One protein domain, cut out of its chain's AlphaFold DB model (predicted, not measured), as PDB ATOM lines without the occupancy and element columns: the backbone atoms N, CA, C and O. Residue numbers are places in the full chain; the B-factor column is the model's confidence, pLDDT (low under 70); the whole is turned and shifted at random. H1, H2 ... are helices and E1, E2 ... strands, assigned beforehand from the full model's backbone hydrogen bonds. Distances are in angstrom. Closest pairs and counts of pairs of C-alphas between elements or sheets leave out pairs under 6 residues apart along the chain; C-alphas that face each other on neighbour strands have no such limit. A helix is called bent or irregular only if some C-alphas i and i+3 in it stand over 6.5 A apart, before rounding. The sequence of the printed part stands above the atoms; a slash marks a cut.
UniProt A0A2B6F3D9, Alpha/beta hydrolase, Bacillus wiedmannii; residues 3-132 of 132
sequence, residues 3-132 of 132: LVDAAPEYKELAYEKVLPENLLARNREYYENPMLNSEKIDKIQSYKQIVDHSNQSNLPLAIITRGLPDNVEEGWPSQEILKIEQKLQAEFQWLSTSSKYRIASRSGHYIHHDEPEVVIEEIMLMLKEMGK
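This is residues 3 to 132 of the 132 residues of the protein "Alpha/beta hydrolase" of Bacillus wiedmannii (UniProt A0A2B6F3D9). A narrow pair of parallel strands, E1 and E2, lies between two helices, with the long H4 over one face and H6 over the other. Beyond H4, H1 packs on it and H2 packs on H1 at the far end, while H3 meets the end of H2 and lies off to the side; residues 35 to 40, between H2 and H3, stick out. The 130 printed residues include six named helices and two strands in the order H1 H2 H3 E1 H4 E2 H5 H6, and the class is mostly helix. The whole is compact, with a radius of gyration of the C-alphas of 16.2 A, yet elongated, spanning 54 by 34 by 24 A.

H1, residues 11 to 15, begins at C-alpha 11 (165.580, 199.090, 171.209). H2, residues 21 to 32, is 17.5 A long and only just irregular: C-alphas 22 and 25 are 6.8 A apart. H3, residues 43 to 53, measures 15.4 A. E1, residues 61 to 66, measures 16.7 A. H4, residues 78 to 95, measures 26.9 A and begins at C-alpha 78 (154.498, 199.297, 178.928). E2, residues 99 to 104, measures 16.5 A. H5 is residues 111 to 114. H6, residues 116 to 130, measures 21.7 A and ends at C-alpha 130 (163.785, 169.478, 157.586).

Residues 3 to 4 pair with residues 63 to 64 of E1, parallel. E1 and E2 are parallel neighbours at 20 degrees, with N 63 and O 100 at 2.9 A and N 104 and O 65 at 2.8 A, within hydrogen-bond range. E1, H4 and E2 form a strand-helix-strand unit, two parallel neighbour strands with a helix between them in the chain, and its crossover is right-handed. The closest C-alphas of E1 and H4 are those of Thr 65 and Gln 86, 6.3 A. Those of E1 and H6 are Ala 62 and Glu 122, 7.2 A. H4 and H6 are apart. H4, with residues 81 to 88 alone, touches H1, closest at the C-alphas of Tyr 15 and Ile 81, 6.2 A. H2, with residues 27 to 31 alone, touches H1, closest at Glu 12 and Tyr 31, C-alphas 6.3 A apart. H2, with residues 31 to 32 alone, touches H3 at a steep tilt of 65 degrees, the same way; the closest C-alphas, of Tyr 31 and Lys 43, are 6.4 A apart. H5 and H6 touch only at the corner, with the closest C-alphas those of His 112 and Val 119, 6.3 A. Every O i to N i+4 pair is within hydrogen-bond range in H1, H3 and H6, against 6 of 8 in H2 and 10 of 14 in H4; H5 is too short for such a pair.

The C-alphas farthest apart, of Asn 22 and Lys 132, are 54.4 A apart. The printed part has no cut. The link from E1 to H4, 11 residues, is long. The mean pLDDT of the printed part is 95.2, and residue 132, the chain's last, is the one under 70.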
ATOM      1  N   LEU A   3     163.820 182.001 167.629       97.94
ATOM      2  CA  LEU A   3     164.055 183.177 168.462       97.94
ATOM      3  C   LEU A   3     162.853 183.346 169.391       97.94
ATOM      4  O   LEU A   3     161.727 183.487 168.916       97.94
ATOM      5  N   VAL A   4     163.092 183.301 170.699       98.31
ATOM      6  CA  VAL A   4     162.055 183.417 171.732       98.31
ATOM      7  C   VAL A   4     162.277 184.724 172.478       98.31
ATOM      8  O   VAL A   4     163.275 184.855 173.177       98.31
ATOM      9  N   ASP A   5     161.368 185.673 172.273       97.94
ATOM     10  CA  ASP A   5     161.397 187.045 172.787       97.94
ATOM     11  C   ASP A   5     162.789 187.701 172.731       97.94
ATOM     12  O   ASP A   5     163.327 188.207 173.717       97.94
ATOM     13  N   ALA A   6     163.414 187.617 171.554       96.56
ATOM     14  CA  ALA A   6     164.785 188.052 171.340       96.56
ATOM     15  C   ALA A   6     164.913 189.582 171.417       96.56
ATOM     16  O   ALA A   6     164.022 190.320 171.000       96.56
ATOM     17  N   ALA A   7     166.051 190.066 171.920       93.44
ATOM     18  CA  ALA A   7     166.317 191.493 172.076       93.44
ATOM     19  C   ALA A   7     166.724 192.148 170.739       93.44
ATOM     20  O   ALA A   7     167.760 191.773 170.191       93.44
ATOM     21  N   PRO A   8     165.969 193.141 170.230       95.50
ATOM     22  CA  PRO A   8     166.368 193.910 169.051       95.50
ATOM     23  C   PRO A   8     167.483 194.906 169.352       95.50
ATOM     24  O   PRO A   8     167.535 195.497 170.436       95.50
ATOM     25  N   GLU A   9     168.336 195.146 168.360       96.19
ATOM     26  CA  GLU A   9     169.387 196.151 168.437       96.19
ATOM     27  C   GLU A   9     168.778 197.548 168.596       96.19
ATOM     28  O   GLU A   9     167.770 197.893 167.977       96.19
ATOM     29  N   TYR A  10     169.417 198.380 169.418       97.44
ATOM     30  CA  TYR A  10     169.041 199.783 169.630       97.44
ATOM     31  C   TYR A  10     167.598 200.004 170.112       97.44
ATOM     32  O   TYR A  10     167.063 201.109 169.971       97.44
ATOM     33  N   LYS A  11     166.958 198.988 170.709       96.44
ATOM     34  CA  LYS A  11     165.580 199.090 171.209       96.44
ATOM     35  C   LYS A  11     165.399 200.234 172.208       96.44
ATOM     36  O   LYS A  11     164.385 200.925 172.148       96.44
ATOM     37  N   GLU A  12     166.414 200.519 173.028       97.00
ATOM     38  CA  GLU A  12     166.410 201.657 173.950       97.00
ATOM     39  C   GLU A  12     166.196 202.989 173.215       97.00
ATOM     40  O   GLU A  12     165.401 203.812 173.659       97.00
ATOM     41  N   LEU A  13     166.816 203.190 172.047       97.69
ATOM     42  CA  LEU A  13     166.620 204.403 171.244       97.69
ATOM     43  C   LEU A  13     165.215 204.457 170.628       97.69
ATOM     44  O   LEU A  13     164.643 205.532 170.453       97.69
ATOM     45  N   ALA A  14     164.641 203.301 170.290       97.69
ATOM     46  CA  ALA A  14     163.284 203.230 169.764       97.69
ATOM     47  C   ALA A  14     162.235 203.603 170.825       97.69
ATOM     48  O   ALA A  14     161.238 204.247 170.482       97.69
ATOM     49  N   TYR A  15     162.471 203.249 172.091       97.12
ATOM     50  CA  TYR A  15     161.586 203.570 173.213       97.12
ATOM     51  C   TYR A  15     161.416 205.076 173.430       97.12
ATOM     52  O   TYR A  15     160.339 205.516 173.820       97.12
ATOM     53  N   GLU A  16     162.421 205.892 173.112       97.00
ATOM     54  CA  GLU A  16     162.387 207.351 173.320       97.00
ATOM     55  C   GLU A  16     161.214 208.056 172.638       97.00
ATOM     56  O   GLU A  16     160.809 209.132 173.057       97.00
ATOM     57  N   LYS A  17     160.624 207.433 171.612       96.38
ATOM     58  CA  LYS A  17     159.431 207.943 170.921       96.38
ATOM     59  C   LYS A  17     158.177 207.954 171.796       96.38
ATOM     60  O   LYS A  17     157.218 208.637 171.452       96.38
ATOM     61  N   VAL A  18     158.156 207.143 172.851       96.69
ATOM     62  CA  VAL A  18     156.987 206.939 173.719       96.69
ATOM     63  C   VAL A  18     157.302 207.165 175.195       96.69
ATOM     64  O   VAL A  18     156.376 207.266 175.994       96.69
ATOM     65  N   LEU A  19     158.583 207.254 175.565       96.00
ATOM     66  CA  LEU A  19     158.992 207.518 176.939       96.00
ATOM     67  C   LEU A  19     158.666 208.963 177.360       96.00
ATOM     68  O   LEU A  19     158.995 209.904 176.635       96.00
ATOM     69  N   PRO A  20     158.092 209.157 178.559       94.31
ATOM     70  CA  PRO A  20     158.021 210.458 179.217       94.31
ATOM     71  C   PRO A  20     159.400 211.110 179.397       94.31
ATOM     72  O   PRO A  20     160.400 210.416 179.595       94.31
ATOM     73  N   GLU A  21     159.456 212.447 179.415       92.31
ATOM     74  CA  GLU A  21     160.716 213.207 179.526       92.31
ATOM     75  C   GLU A  21     161.563 212.801 180.740       92.31
ATOM     76  O   GLU A  21     162.784 212.677 180.640       92.31
ATOM     77  N   ASN A  22     160.919 212.520 181.876       91.12
ATOM     78  CA  ASN A  22     161.594 212.103 183.105       91.12
ATOM     79  C   ASN A  22     162.248 210.711 183.012       91.12
ATOM     80  O   ASN A  22     163.073 210.380 183.861       91.12
ATOM     81  N   LEU A  23     161.900 209.901 182.005       94.31
ATOM     82  CA  LEU A  23     162.456 208.563 181.784       94.31
ATOM     83  C   LEU A  23     163.510 208.523 180.666       94.31
ATOM     84  O   LEU A  23     164.300 207.579 180.621       94.31
ATOM     85  N   LEU A  24     163.586 209.546 179.808       95.44
ATOM     86  CA  LEU A  24     164.543 209.598 178.693       95.44
ATOM     87  C   LEU A  24     166.000 209.539 179.165       95.44
ATOM     88  O   LEU A  24     166.781 208.743 178.646       95.44
ATOM     89  N   ALA A  25     166.360 210.344 180.170       95.19
ATOM     90  CA  ALA A  25     167.727 210.391 180.693       95.19
ATOM     91  C   ALA A  25     168.161 209.036 181.271       95.19
ATOM     92  O   ALA A  25     169.244 208.547 180.957       95.19
ATOM     93  N   ARG A  26     167.280 208.387 182.043       93.94
ATOM     94  CA  ARG A  26     167.526 207.054 182.608       93.94
ATOM     95  C   ARG A  26     167.662 205.988 181.516       93.94
ATOM     96  O   ARG A  26     168.526 205.124 181.614       93.94
ATOM     97  N   ASN A  27     166.832 206.047 180.474       95.75
ATOM     98  CA  ASN A  27     166.910 205.126 179.340       95.75
ATOM     99  C   ASN A  27     168.232 205.277 178.567       95.75
ATOM    100  O   ASN A  27     168.877 204.276 178.261       95.75
ATOM    101  N   ARG A  28     168.672 206.519 178.317       96.75
ATOM    102  CA  ARG A  28     169.980 206.816 177.712       96.75
ATOM    103  C   ARG A  28     171.131 206.306 178.567       96.75
ATOM    104  O   ARG A  28     172.008 205.623 178.052       96.75
ATOM    105  N   GLU A  29     171.092 206.553 179.874       96.75
ATOM    106  CA  GLU A  29     172.123 206.068 180.791       96.75
ATOM    107  C   GLU A  29     172.200 204.533 180.789       96.75
ATOM    108  O   GLU A  29     173.285 203.966 180.692       96.75
ATOM    109  N   TYR A  30     171.055 203.844 180.811       95.38
ATOM    110  CA  TYR A  30     170.984 202.379 180.729       95.38
ATOM    111  C   TYR A  30     171.479 201.808 179.386       95.38
ATOM    112  O   TYR A  30     171.924 200.657 179.316       95.38
ATOM    113  N   TYR A  31     171.379 202.586 178.309       97.00
ATOM    114  CA  TYR A  31     171.906 202.238 176.993       97.00
ATOM    115  C   TYR A  31     173.429 202.435 176.909       97.00
ATOM    116  O   TYR A  31     174.122 201.588 176.347       97.00
ATOM    117  N   GLU A  32     173.952 203.516 177.490       97.62
ATOM    118  CA  GLU A  32     175.353 203.937 177.353       97.62
ATOM    119  C   GLU A  32     176.286 203.366 178.427       97.62
ATOM    120  O   GLU A  32     177.482 203.226 178.179       97.62
ATOM    121  N   ASN A  33     175.772 203.038 179.615       97.69
ATOM    122  CA  ASN A  33     176.574 202.569 180.740       97.69
ATOM    123  C   ASN A  33     176.451 201.043 180.915       97.69
ATOM    124  O   ASN A  33     175.439 200.564 181.445       97.69
ATOM    125  N   PRO A  34     177.495 200.258 180.574       96.81
ATOM    126  CA  PRO A  34     177.476 198.807 180.732       96.81
ATOM    127  C   PRO A  34     177.178 198.373 182.169       96.81
ATOM    128  O   PRO A  34     176.521 197.365 182.391       96.81
ATOM    129  N   MET A  35     177.589 199.155 183.170       97.06
ATOM    130  CA  MET A  35     177.431 198.785 184.579       97.06
ATOM    131  C   MET A  35     175.975 198.769 185.060       97.06
ATOM    132  O   MET A  35     175.719 198.252 186.147       97.06
ATOM    133  N   LEU A  36     175.038 199.322 184.284       95.25
ATOM    134  CA  LEU A  36     173.618 199.354 184.633       95.25
ATOM    135  C   LEU A  36     172.828 198.150 184.114       95.25
ATOM    136  O   LEU A  36     171.718 197.924 184.589       95.25
ATOM    137  N   ASN A  37     173.374 197.369 183.178       92.12
ATOM    138  CA  ASN A  37     172.765 196.104 182.772       92.12
ATOM    139  C   ASN A  37     173.416 194.922 183.503       92.12
ATOM    140  O   ASN A  37     174.606 194.938 183.817       92.12
ATOM    141  N   SER A  38     172.622 193.890 183.796       92.38
ATOM    142  CA  SER A  38     173.034 192.741 184.620       92.38
ATOM    143  C   SER A  38     174.229 191.979 184.051       92.38
ATOM    144  O   SER A  38     175.019 191.417 184.806       92.38
ATOM    145  N   GLU A  39     174.368 191.977 182.728       92.94
ATOM    146  CA  GLU A  39     175.415 191.253 182.004       92.94
ATOM    147  C   GLU A  39     176.688 192.086 181.803       92.94
ATOM    148  O   GLU A  39     177.710 191.560 181.368       92.94
ATOM    149  N   LYS A  40     176.654 193.376 182.162       96.19
ATOM    150  CA  LYS A  40     177.748 194.337 181.970       96.19
ATOM    151  C   LYS A  40     178.219 194.452 180.522       96.19
ATOM    152  O   LYS A  40     179.399 194.681 180.260       96.19
ATOM    153  N   ILE A  41     177.288 194.306 179.586       95.31
ATOM    154  CA  ILE A  41     177.552 194.381 178.153       95.31
ATOM    155  C   ILE A  41     177.624 195.845 177.720       95.31
ATOM    156  O   ILE A  41     176.762 196.653 178.077       95.31
ATOM    157  N   ASP A  42     178.627 196.169 176.905       97.50
ATOM    158  CA  ASP A  42     178.619 197.381 176.087       97.50
ATOM    159  C   ASP A  42     177.626 197.194 174.939       97.50
ATOM    160  O   ASP A  42     177.923 196.578 173.910       97.50
ATOM    161  N   LYS A  43     176.404 197.691 175.145       97.19
ATOM    162  CA  LYS A  43     175.312 197.550 174.181       97.19
ATOM    163  C   LYS A  43     175.616 198.249 172.870       97.19
ATOM    164  O   LYS A  43     175.294 197.706 171.822       97.19
ATOM    165  N   ILE A  44     176.254 199.419 172.907       97.50
ATOM    166  CA  ILE A  44     176.566 200.186 171.698       97.50
ATOM    167  C   ILE A  44     177.510 199.373 170.817       97.50
ATOM    168  O   ILE A  44     177.245 199.179 169.628       97.50
ATOM    169  N   GLN A  45     178.591 198.858 171.405       97.81
ATOM    170  CA  GLN A  45     179.548 198.041 170.677       97.81
ATOM    171  C   GLN A  45     178.926 196.713 170.221       97.81
ATOM    172  O   GLN A  45     179.102 196.331 169.064       97.81
ATOM    173  N   SER A  46     178.169 196.040 171.091       96.69
ATOM    174  CA  SER A  46     177.530 194.756 170.782       96.69
ATOM    175  C   SER A  46     176.498 194.884 169.656       96.69
ATOM    176  O   SER A  46     176.531 194.119 168.695       96.69
ATOM    177  N   TYR A  47     175.605 195.875 169.719       97.50
ATOM    178  CA  TYR A  47     174.622 196.128 168.664       97.50
ATOM    179  C   TYR A  47     175.300 196.504 167.348       97.50
ATOM    180  O   TYR A  47     174.888 196.039 166.285       97.50
ATOM    181  N   LYS A  48     176.381 197.295 167.397       97.50
ATOM    182  CA  LYS A  48     177.165 197.618 166.203       97.50
ATOM    183  C   LYS A  48     177.763 196.371 165.558       97.50
ATOM    184  O   LYS A  48     177.684 196.234 164.342       97.50
ATOM    185  N   GLN A  49     178.318 195.454 166.349       96.88
ATOM    186  CA  GLN A  49     178.849 194.192 165.829       96.88
ATOM    187  C   GLN A  49     177.773 193.386 165.101       96.88
ATOM    188  O   GLN A  49     178.052 192.872 164.017       96.88
ATOM    189  N   ILE A  50     176.556 193.317 165.653       95.50
ATOM    190  CA  ILE A  50     175.446 192.606 165.013       95.50
ATOM    191  C   ILE A  50     175.056 193.292 163.703       95.50
ATOM    192  O   ILE A  50     175.021 192.631 162.668       95.50
ATOM    193  N   VAL A  51     174.836 194.610 163.701       94.88
ATOM    194  CA  VAL A  51     174.442 195.337 162.481       94.88
ATOM    195  C   VAL A  51     175.500 195.249 161.383       94.88
ATOM    196  O   VAL A  51     175.149 195.031 160.227       94.88
ATOM    197  N   ASP A  52     176.783 195.358 161.727       97.06
ATOM    198  CA  ASP A  52     177.874 195.320 160.748       97.06
ATOM    199  C   ASP A  52     178.055 193.927 160.102       97.06
ATOM    200  O   ASP A  52     178.658 193.827 159.033       97.06
ATOM    201  N   HIS A  53     177.555 192.853 160.730       95.88
ATOM    202  CA  HIS A  53     177.784 191.466 160.286       95.88
ATOM    203  C   HIS A  53     176.503 190.670 160.001       95.88
ATOM    204  O   HIS A  53     176.580 189.503 159.597       95.88
ATOM    205  N   SER A  54     175.329 191.271 160.188       92.81
ATOM    206  CA  SER A  54     174.054 190.614 159.912       92.81
ATOM    207  C   SER A  54     173.884 190.388 158.416       92.81
ATOM    208  O   SER A  54     174.038 191.298 157.605       92.81
ATOM    209  N   ASN A  55     173.535 189.160 158.050       94.44
ATOM    210  CA  ASN A  55     173.293 188.761 156.674       94.44
ATOM    211  C   ASN A  55     172.019 187.926 156.598       94.44
ATOM    212  O   ASN A  55     171.685 187.191 157.527       94.44
ATOM    213  N   GLN A  56     171.331 188.013 155.463       96.56
ATOM    214  CA  GLN A  56     170.199 187.142 155.188       96.56
ATOM    215  C   GLN A  56     170.694 185.715 154.916       96.56
ATOM    216  O   GLN A  56     171.644 185.503 154.163       96.56
ATOM    217  N   SER A  57     170.032 184.731 155.520       95.25
ATOM    218  CA  SER A  57     170.316 183.306 155.346       95.25
ATOM    219  C   SER A  57     169.137 182.566 154.703       95.25
ATOM    220  O   SER A  57     168.070 183.132 154.477       95.25
ATOM    221  N   ASN A  58     169.316 181.278 154.411       94.06
ATOM    222  CA  ASN A  58     168.238 180.365 154.014       94.06
ATOM    223  C   ASN A  58     167.871 179.364 155.125       94.06
ATOM    224  O   ASN A  58     167.121 178.420 154.881       94.06
ATOM    225  N   LEU A  59     168.416 179.538 156.333       93.12
ATOM    226  CA  LEU A  59     168.109 178.669 157.464       93.12
ATOM    227  C   LEU A  59     166.688 178.971 157.959       93.12
ATOM    228  O   LEU A  59     166.397 180.143 158.207       93.12
ATOM    229  N   PRO A  60     165.814 177.966 158.157       95.12
ATOM    230  CA  PRO A  60     164.474 178.202 158.685       95.12
ATOM    231  C   PRO A  60     164.516 178.991 159.995       95.12
ATOM    232  O   PRO A  60     165.265 178.640 160.917       95.12
ATOM    233  N   LEU A  61     163.714 180.048 160.082       97.50
ATOM    234  CA  LEU A  61     163.657 180.961 161.217       97.50
ATOM    235  C   LEU A  61     162.221 181.085 161.721       97.50
ATOM    236  O   LEU A  61     161.318 181.405 160.963       97.50
ATOM    237  N   ALA A  62     162.008 180.892 163.013       98.19
ATOM    238  CA  ALA A  62     160.755 181.257 163.653       98.19
ATOM    239  C   ALA A  62     161.030 182.258 164.756       98.19
ATOM    240  O   ALA A  62     161.980 182.101 165.522       98.19
ATOM    241  N   ILE A  63     160.198 183.285 164.812       98.69
ATOM    242  CA  ILE A  63     160.274 184.365 165.781       98.69
ATOM    243  C   ILE A  63     158.998 184.310 166.606       98.69
ATOM    244  O   ILE A  63     157.897 184.387 166.057       98.69
ATOM    245  N   ILE A  64     159.154 184.155 167.913       98.69
ATOM    246  CA  ILE A  64     158.060 184.099 168.873       98.69
ATOM    247  C   ILE A  64     158.223 185.289 169.810       98.69
ATOM    248  O   ILE A  64     159.235 185.378 170.498       98.69
ATOM    249  N   THR A  65     157.245 186.188 169.844       98.56
ATOM    250  CA  THR A  65     157.275 187.384 170.702       98.56
ATOM    251  C   THR A  65     156.226 187.308 171.793       98.56
ATOM    252  O   THR A  65     155.202 186.632 171.645       98.56
ATOM    253  N   ARG A  66     156.471 187.998 172.906       98.12
ATOM    254  CA  ARG A  66     155.524 188.052 174.022       98.12
ATOM    255  C   ARG A  66     154.234 188.781 173.640       98.12
ATOM    256  O   ARG A  66     154.227 189.677 172.791       98.12
ATOM    257  N   GLY A  67     153.138 188.412 174.289       98.06
ATOM    258  CA  GLY A  67     151.816 189.004 174.082       98.06
ATOM    259  C   GLY A  67     151.408 189.998 175.159       98.06
ATOM    260  O   GLY A  67     150.580 190.870 174.894       98.06
ATOM    261  N   LEU A  68     151.985 189.879 176.354       97.88
ATOM    262  CA  LEU A  68     151.653 190.703 177.508       97.88
ATOM    263  C   LEU A  68     152.729 191.769 177.748       97.88
ATOM    264  O   LEU A  68     153.917 191.472 177.588       97.88
ATOM    265  N   PRO A  69     152.332 193.000 178.123       96.31
ATOM    266  CA  PRO A  69     153.262 194.070 178.461       96.31
ATOM    267  C   PRO A  69     153.970 193.781 179.791       96.31
ATOM    268  O   PRO A  69     153.481 193.003 180.611       96.31
ATOM    269  N   ASP A  70     155.110 194.430 180.024       89.44
ATOM    270  CA  ASP A  70     155.820 194.290 181.296       89.44
ATOM    271  C   ASP A  70     155.093 195.048 182.405       89.44
ATOM    272  O   ASP A  70     154.626 196.174 182.214       89.44
ATOM    273  N   ASN A  71     155.058 194.458 183.597       82.44
ATOM    274  CA  ASN A  71     154.582 195.133 184.799       82.44
ATOM    275  C   ASN A  71     155.748 195.906 185.428       82.44
ATOM    276  O   ASN A  71     156.411 195.417 186.341       82.44
ATOM    277  N   VAL A  72     156.031 197.086 184.874       81.44
ATOM    278  CA  VAL A  72     157.105 197.988 185.319       81.44
ATOM    279  C   VAL A  72     156.541 199.064 186.258       81.44
ATOM    280  O   VAL A  72     155.339 199.112 186.521       81.44
ATOM    281  N   GLU A  73     157.425 199.906 186.795       81.62
ATOM    282  CA  GLU A  73     157.101 201.043 187.660       81.62
ATOM    283  C   GLU A  73     156.035 201.985 187.071       81.62
ATOM    284  O   GLU A  73     155.864 202.107 185.855       81.62
ATOM    285  N   GLU A  74     155.320 202.676 187.960       83.19
ATOM    286  CA  GLU A  74     154.284 203.638 187.592       83.19
ATOM    287  C   GLU A  74     154.841 204.731 186.661       83.19
ATOM    288  O   GLU A  74     155.894 205.315 186.916       83.19
ATOM    289  N   GLY A  75     154.130 205.000 185.562       86.88
ATOM    290  CA  GLY A  75     154.547 205.957 184.532       86.88
ATOM    291  C   GLY A  75     155.359 205.356 183.380       86.88
ATOM    292  O   GLY A  75     155.555 206.040 182.374       86.88
ATOM    293  N   TRP A  76     155.783 204.089 183.461       92.94
ATOM    294  CA  TRP A  76     156.377 203.395 182.318       92.94
ATOM    295  C   TRP A  76     155.299 203.023 181.274       92.94
ATOM    296  O   TRP A  76     154.304 202.382 181.623       92.94
ATOM    297  N   PRO A  77     155.465 203.385 179.988       95.50
ATOM    298  CA  PRO A  77     154.455 203.157 178.951       95.50
ATOM    299  C   PRO A  77     154.516 201.717 178.403       95.50
ATOM    300  O   PRO A  77     154.821 201.486 177.231       95.50
ATOM    301  N   SER A  78     154.261 200.714 179.253       95.88
ATOM    302  CA  SER A  78     154.498 199.297 178.928       95.88
ATOM    303  C   SER A  78     153.789 198.817 177.661       95.88
ATOM    304  O   SER A  78     154.329 197.994 176.923       95.88
ATOM    305  N   GLN A  79     152.583 199.319 177.386       96.69
ATOM    306  CA  GLN A  79     151.797 198.886 176.232       96.69
ATOM    307  C   GLN A  79     152.358 199.427 174.909       96.69
ATOM    308  O   GLN A  79     152.329 198.731 173.890       96.69
ATOM    309  N   GLU A  80     152.858 200.657 174.907       97.69
ATOM    310  CA  GLU A  80     153.526 201.293 173.777       97.69
ATOM    311  C   GLU A  80     154.896 200.657 173.533       97.69
ATOM    312  O   GLU A  80     155.241 200.373 172.384       97.69
ATOM    313  N   ILE A  81     155.635 200.362 174.605       97.38
ATOM    314  CA  ILE A  81     156.914 199.648 174.546       97.38
ATOM    315  C   ILE A  81     156.720 198.253 173.953       97.38
ATOM    316  O   ILE A  81     157.421 197.908 173.005       97.38
ATOM    317  N   LEU A  82     155.711 197.497 174.404       97.69
ATOM    318  CA  LEU A  82     155.380 196.191 173.829       97.69
ATOM    319  C   LEU A  82     155.137 196.280 172.315       97.69
ATOM    320  O   LEU A  82     155.649 195.458 171.560       97.69
ATOM    321  N   LYS A  83     154.387 197.289 171.848       98.19
ATOM    322  CA  LYS A  83     154.132 197.485 170.407       98.19
ATOM    323  C   LYS A  83     155.423 197.764 169.636       98.19
ATOM    324  O   LYS A  83     155.583 197.267 168.522       98.19
ATOM    325  N   ILE A  84     156.331 198.561 170.205       98.25
ATOM    326  CA  ILE A  84     157.646 198.831 169.613       98.25
ATOM    327  C   ILE A  84     158.460 197.540 169.539       98.25
ATOM    328  O   ILE A  84     158.973 197.216 168.474       98.25
ATOM    329  N   GLU A  85     158.542 196.779 170.626       97.69
ATOM    330  CA  GLU A  85     159.311 195.535 170.668       97.69
ATOM    331  C   GLU A  85     158.766 194.473 169.719       97.69
ATOM    332  O   GLU A  85     159.540 193.894 168.966       97.69
ATOM    333  N   GLN A  86     157.450 194.252 169.691       98.38
ATOM    334  CA  GLN A  86     156.824 193.323 168.746       98.38
ATOM    335  C   GLN A  86     157.116 193.727 167.301       98.38
ATOM    336  O   GLN A  86     157.413 192.869 166.472       98.38
ATOM    337  N   LYS A  87     157.075 195.030 166.992       98.38
ATOM    338  CA  LYS A  87     157.429 195.527 165.661       98.38
ATOM    339  C   LYS A  87     158.897 195.247 165.331       98.38
ATOM    340  O   LYS A  87     159.167 194.688 164.275       98.38
ATOM    341  N   LEU A  88     159.821 195.616 166.217       98.38
ATOM    342  CA  LEU A  88     161.256 195.412 166.008       98.38
ATOM    343  C   LEU A  88     161.602 193.920 165.876       98.38
ATOM    344  O   LEU A  88     162.338 193.532 164.979       98.38
ATOM    345  N   GLN A  89     161.012 193.057 166.703       98.44
ATOM    346  CA  GLN A  89     161.203 191.612 166.590       98.44
ATOM    347  C   GLN A  89     160.580 191.042 165.306       98.44
ATOM    348  O   GLN A  89     161.146 190.136 164.701       98.44
ATOM    349  N   ALA A  90     159.446 191.576 164.837       98.31
ATOM    350  CA  ALA A  90     158.870 191.174 163.554       98.31
ATOM    351  C   ALA A  90     159.788 191.502 162.365       98.31
ATOM    352  O   ALA A  90     159.731 190.803 161.348       98.31
ATOM    353  N   GLU A  91     160.648 192.520 162.484       97.88
ATOM    354  CA  GLU A  91     161.640 192.855 161.460       97.88
ATOM    355  C   GLU A  91     162.684 191.738 161.307       97.88
ATOM    356  O   GLU A  91     163.094 191.484 160.177       97.88
ATOM    357  N   PHE A  92     163.003 190.951 162.349       97.94
ATOM    358  CA  PHE A  92     163.923 189.800 162.256       97.94
ATOM    359  C   PHE A  92     163.560 188.770 161.182       97.94
ATOM    360  O   PHE A  92     164.413 187.977 160.784       97.94
ATOM    361  N   GLN A  93     162.330 188.787 160.660       97.75
ATOM    362  CA  GLN A  93     161.955 187.987 159.495       97.75
ATOM    363  C   GLN A  93     162.904 188.191 158.306       97.75
ATOM    364  O   GLN A  93     163.078 187.258 157.525       97.75
ATOM    365  N   TRP A  94     163.554 189.357 158.184       96.94
ATOM    366  CA  TRP A  94     164.518 189.634 157.117       96.94
ATOM    367  C   TRP A  94     165.762 188.725 157.169       96.94
ATOM    368  O   TRP A  94     166.341 188.445 156.118       96.94
ATOM    369  N   LEU A  95     166.142 188.216 158.352       97.25
ATOM    370  CA  LEU A  95     167.338 187.387 158.575       97.25
ATOM    371  C   LEU A  95     167.284 186.027 157.859       97.25
ATOM    372  O   LEU A  95     168.303 185.340 157.736       97.25
ATOM    373  N   SER A  96     166.108 185.617 157.382       97.44
ATOM    374  CA  SER A  96     165.937 184.383 156.627       97.44
ATOM    375  C   SER A  96     164.954 184.544 155.475       97.44
ATOM    376  O   SER A  96     163.923 185.197 155.604       97.44
ATOM    377  N   THR A  97     165.229 183.877 154.356       96.56
ATOM    378  CA  THR A  97     164.266 183.723 153.253       96.56
ATOM    379  C   THR A  97     163.123 182.756 153.582       96.56
ATOM    380  O   THR A  97     162.153 182.670 152.831       96.56
ATOM    381  N   SER A  98     163.217 182.032 154.701       95.25
ATOM    382  CA  SER A  98     162.196 181.126 155.221       95.25
ATOM    383  C   SER A  98     161.940 181.454 156.689       95.25
ATOM    384  O   SER A  98     162.461 180.801 157.595       95.25
ATOM    385  N   SER A  99     161.177 182.523 156.920       97.00
ATOM    386  CA  SER A  99     160.837 182.995 158.259       97.00
ATOM    387  C   SER A  99     159.343 182.882 158.577       97.00
ATOM    388  O   SER A  99     158.483 182.943 157.697       97.00
ATOM    389  N   LYS A 100     159.039 182.688 159.862       96.44
ATOM    390  CA  LYS A 100     157.693 182.708 160.445       96.44
ATOM    391  C   LYS A 100     157.696 183.612 161.675       96.44
ATOM    392  O   LYS A 100     158.686 183.670 162.403       96.44
ATOM    393  N   TYR A 101     156.579 184.286 161.922       98.25
ATOM    394  CA  TYR A 101     156.388 185.154 163.080       98.25
ATOM    395  C   TYR A 101     155.104 184.774 163.824       98.25
ATOM    396  O   TYR A 101     154.048 184.631 163.205       98.25
ATOM    397  N   ARG A 102     155.190 184.619 165.148       97.69
ATOM    398  CA  ARG A 102     154.074 184.267 166.036       97.69
ATOM    399  C   ARG A 102     154.132 185.114 167.307       97.69
ATOM    400  O   ARG A 102     155.205 185.387 167.829       97.69
ATOM    401  N   ILE A 103     152.966 185.489 167.826       98.38
ATOM    402  CA  ILE A 103     152.835 186.139 169.138       98.38
ATOM    403  C   ILE A 103     152.301 185.104 170.134       98.38
ATOM    404  O   ILE A 103     151.276 184.470 169.872       98.38
ATOM    405  N   ALA A 104     152.976 184.945 171.271       98.31
ATOM    406  CA  ALA A 104     152.514 184.169 172.420       98.31
ATOM    407  C   ALA A 104     151.596 185.050 173.282       98.31
ATOM    408  O   ALA A 104     152.041 185.787 174.160       98.31
ATOM    409  N   SER A 105     150.302 185.057 172.949       96.75
ATOM    410  CA  SER A 105     149.342 186.072 173.403       96.75
ATOM    411  C   SER A 105     149.111 186.126 174.916       96.75
ATOM    412  O   SER A 105     148.574 187.125 175.394       96.75
ATOM    413  N   ARG A 106     149.499 185.089 175.670       97.25
ATOM    414  CA  ARG A 106     149.300 184.996 177.125       97.25
ATOM    415  C   ARG A 106     150.620 184.979 177.900       97.25
ATOM    416  O   ARG A 106     150.598 184.718 179.098       97.25
ATOM    417  N   SER A 107     151.735 185.278 177.236       97.44
ATOM    418  CA  SER A 107     153.077 185.245 177.822       97.44
ATOM    419  C   SER A 107     153.666 186.637 178.036       97.44
ATOM    420  O   SER A 107     153.485 187.525 177.194       97.44
ATOM    421  N   GLY A 108     154.413 186.799 179.129       96.38
ATOM    422  CA  GLY A 108     155.390 187.871 179.315       96.38
ATOM    423  C   GLY A 108     156.736 187.521 178.663       96.38
ATOM    424  O   GLY A 108     156.794 186.726 177.726       96.38
ATOM    425  N   HIS A 109     157.829 188.115 179.155       95.25
ATOM    426  CA  HIS A 109     159.172 187.941 178.574       95.25
ATOM    427  C   HIS A 109     159.630 186.469 178.529       95.25
ATOM    428  O   HIS A 109     160.242 186.005 177.568       95.25
ATOM    429  N   TYR A 110     159.282 185.691 179.554       96.12
ATOM    430  CA  TYR A 110     159.675 184.291 179.675       96.12
ATOM    431  C   TYR A 110     158.653 183.347 179.027       96.12
ATOM    432  O   TYR A 110     158.076 182.488 179.689       96.12
ATOM    433  N   ILE A 111     158.467 183.457 177.707       98.19
ATOM    434  CA  ILE A 111     157.491 182.650 176.941       98.19
ATOM    435  C   ILE A 111     157.669 181.143 177.170       98.19
ATOM    436  O   ILE A 111     156.699 180.404 177.271       98.19
ATOM    437  N   HIS A 112     158.910 180.670 177.292       96.81
ATOM    438  CA  HIS A 112     159.202 179.257 177.545       96.81
ATOM    439  C   HIS A 112     158.794 178.778 178.951       96.81
ATOM    440  O   HIS A 112     158.762 177.574 179.189       96.81
ATOM    441  N   HIS A 113     158.504 179.695 179.876       97.31
ATOM    442  CA  HIS A 113     157.905 179.395 181.173       97.31
ATOM    443  C   HIS A 113     156.379 179.558 181.147       97.31
ATOM    444  O   HIS A 113     155.686 178.707 181.702       97.31
ATOM    445  N   ASP A 114     155.871 180.601 180.489       97.50
ATOM    446  CA  ASP A 114     154.443 180.949 180.486       97.50
ATOM    447  C   ASP A 114     153.607 180.087 179.517       97.50
ATOM    448  O   ASP A 114     152.541 179.595 179.885       97.50
ATOM    449  N   GLU A 115     154.099 179.881 178.290       97.75
ATOM    450  CA  GLU A 115     153.476 179.076 177.224       97.75
ATOM    451  C   GLU A 115     154.529 178.165 176.542       97.75
ATOM    452  O   GLU A 115     154.812 178.309 175.342       97.75
ATOM    453  N   PRO A 116     155.150 177.214 177.279       97.75
ATOM    454  CA  PRO A 116     156.194 176.326 176.750       97.75
ATOM    455  C   PRO A 116     155.765 175.562 175.490       97.75
ATOM    456  O   PRO A 116     156.589 175.290 174.612       97.75
ATOM    457  N   GLU A 117     154.479 175.233 175.373       98.12
ATOM    458  CA  GLU A 117     153.898 174.552 174.222       98.12
ATOM    459  C   GLU A 117     154.111 175.315 172.911       98.12
ATOM    460  O   GLU A 117     154.377 174.685 171.890       98.12
ATOM    461  N   VAL A 118     154.085 176.652 172.938       97.75
ATOM    462  CA  VAL A 118     154.277 177.490 171.744       97.75
ATOM    463  C   VAL A 118     155.696 177.331 171.200       97.75
ATOM    464  O   VAL A 118     155.891 177.238 169.988       97.75
ATOM    465  N   VAL A 119     156.685 177.249 172.092       97.62
ATOM    466  CA  VAL A 119     158.093 177.044 171.724       97.62
ATOM    467  C   VAL A 119     158.318 175.613 171.228       97.62
ATOM    468  O   VAL A 119     158.953 175.407 170.192       97.62
ATOM    469  N   ILE A 120     157.776 174.618 171.938       98.06
ATOM    470  CA  ILE A 120     157.916 173.199 171.583       98.06
ATOM    471  C   ILE A 120     157.272 172.908 170.223       98.06
ATOM    472  O   ILE A 120     157.888 172.236 169.396       98.06
ATOM    473  N   GLU A 121     156.061 173.415 169.968       97.19
ATOM    474  CA  GLU A 121     155.380 173.254 168.679       97.19
ATOM    475  C   GLU A 121     156.252 173.734 167.522       97.19
ATOM    476  O   GLU A 121     156.421 173.006 166.544       97.19
ATOM    477  N   GLU A 122     156.847 174.920 167.644       96.19
ATOM    478  CA  GLU A 122     157.633 175.516 166.568       96.19
ATOM    479  C   GLU A 122     158.918 174.726 166.289       96.19
ATOM    480  O   GLU A 122     159.257 174.463 165.132       96.19
ATOM    481  N   ILE A 123     159.587 174.243 167.343       96.12
ATOM    482  CA  ILE A 123     160.736 173.334 167.212       96.12
ATOM    483  C   ILE A 123     160.316 172.049 166.483       96.12
ATOM    484  O   ILE A 123     160.986 171.612 165.544       96.12
ATOM    485  N   MET A 124     159.193 171.443 166.878       96.81
ATOM    486  CA  MET A 124     158.706 170.202 166.271       96.81
ATOM    487  C   MET A 124     158.271 170.390 164.813       96.81
ATOM    488  O   MET A 124     158.458 169.479 164.003       96.81
ATOM    489  N   LEU A 125     157.701 171.544 164.461       93.62
ATOM    490  CA  LEU A 125     157.370 171.896 163.079       93.62
ATOM    491  C   LEU A 125     158.635 172.016 162.225       93.62
ATOM    492  O   LEU A 125     158.695 171.395 161.165       93.62
ATOM    493  N   MET A 126     159.669 172.708 162.712       92.06
ATOM    494  CA  MET A 126     160.946 172.820 161.998       92.06
ATOM    495  C   MET A 126     161.594 171.461 161.739       92.06
ATOM    496  O   MET A 126     162.009 171.182 160.616       92.06
ATOM    497  N   LEU A 127     161.647 170.585 162.748       92.69
ATOM    498  CA  LEU A 127     162.230 169.248 162.592       92.69
ATOM    499  C   LEU A 127     161.485 168.411 161.542       92.69
ATOM    500  O   LEU A 127     162.109 167.687 160.767       92.69
ATOM    501  N   LYS A 128     160.152 168.530 161.480       91.25
ATOM    502  CA  LYS A 128     159.331 167.845 160.470       91.25
ATOM    503  C   LYS A 128     159.527 168.409 159.064       91.25
ATOM    504  O   LYS A 128     159.419 167.651 158.105       91.25
ATOM    505  N   GLU A 129     159.763 169.711 158.930       85.81
ATOM    506  CA  GLU A 129     160.021 170.364 157.640       85.81
ATOM    507  C   GLU A 129     161.415 170.024 157.095       85.81
ATOM    508  O   GLU A 129     161.555 169.842 155.893       85.81
ATOM    509  N   MET A 130     162.416 169.858 157.966       78.25
ATOM    510  CA  MET A 130     163.785 169.478 157.586       78.25
ATOM    511  C   MET A 130     163.950 167.996 157.217       78.25
ATOM    512  O   MET A 130     164.906 167.639 156.536       78.25
ATOM    513  N   GLY A 131     163.068 167.122 157.709       73.75
ATOM    514  CA  GLY A 131     163.087 165.687 157.402       73.75
ATOM    515  C   GLY A 131     162.403 165.303 156.084       73.75
ATOM    516  O   GLY A 131     162.284 164.111 155.805       73.75
ATOM    517  N   LYS A 132     161.909 166.283 155.321       56.97
ATOM    518  CA  LYS A 132     161.326 166.110 153.983       56.97
ATOM    519  C   LYS A 132     162.330 166.509 152.914       56.97
ATOM    520  O   LYS A 132     162.314 165.839 151.860       56.97
TER     521      LYS A 132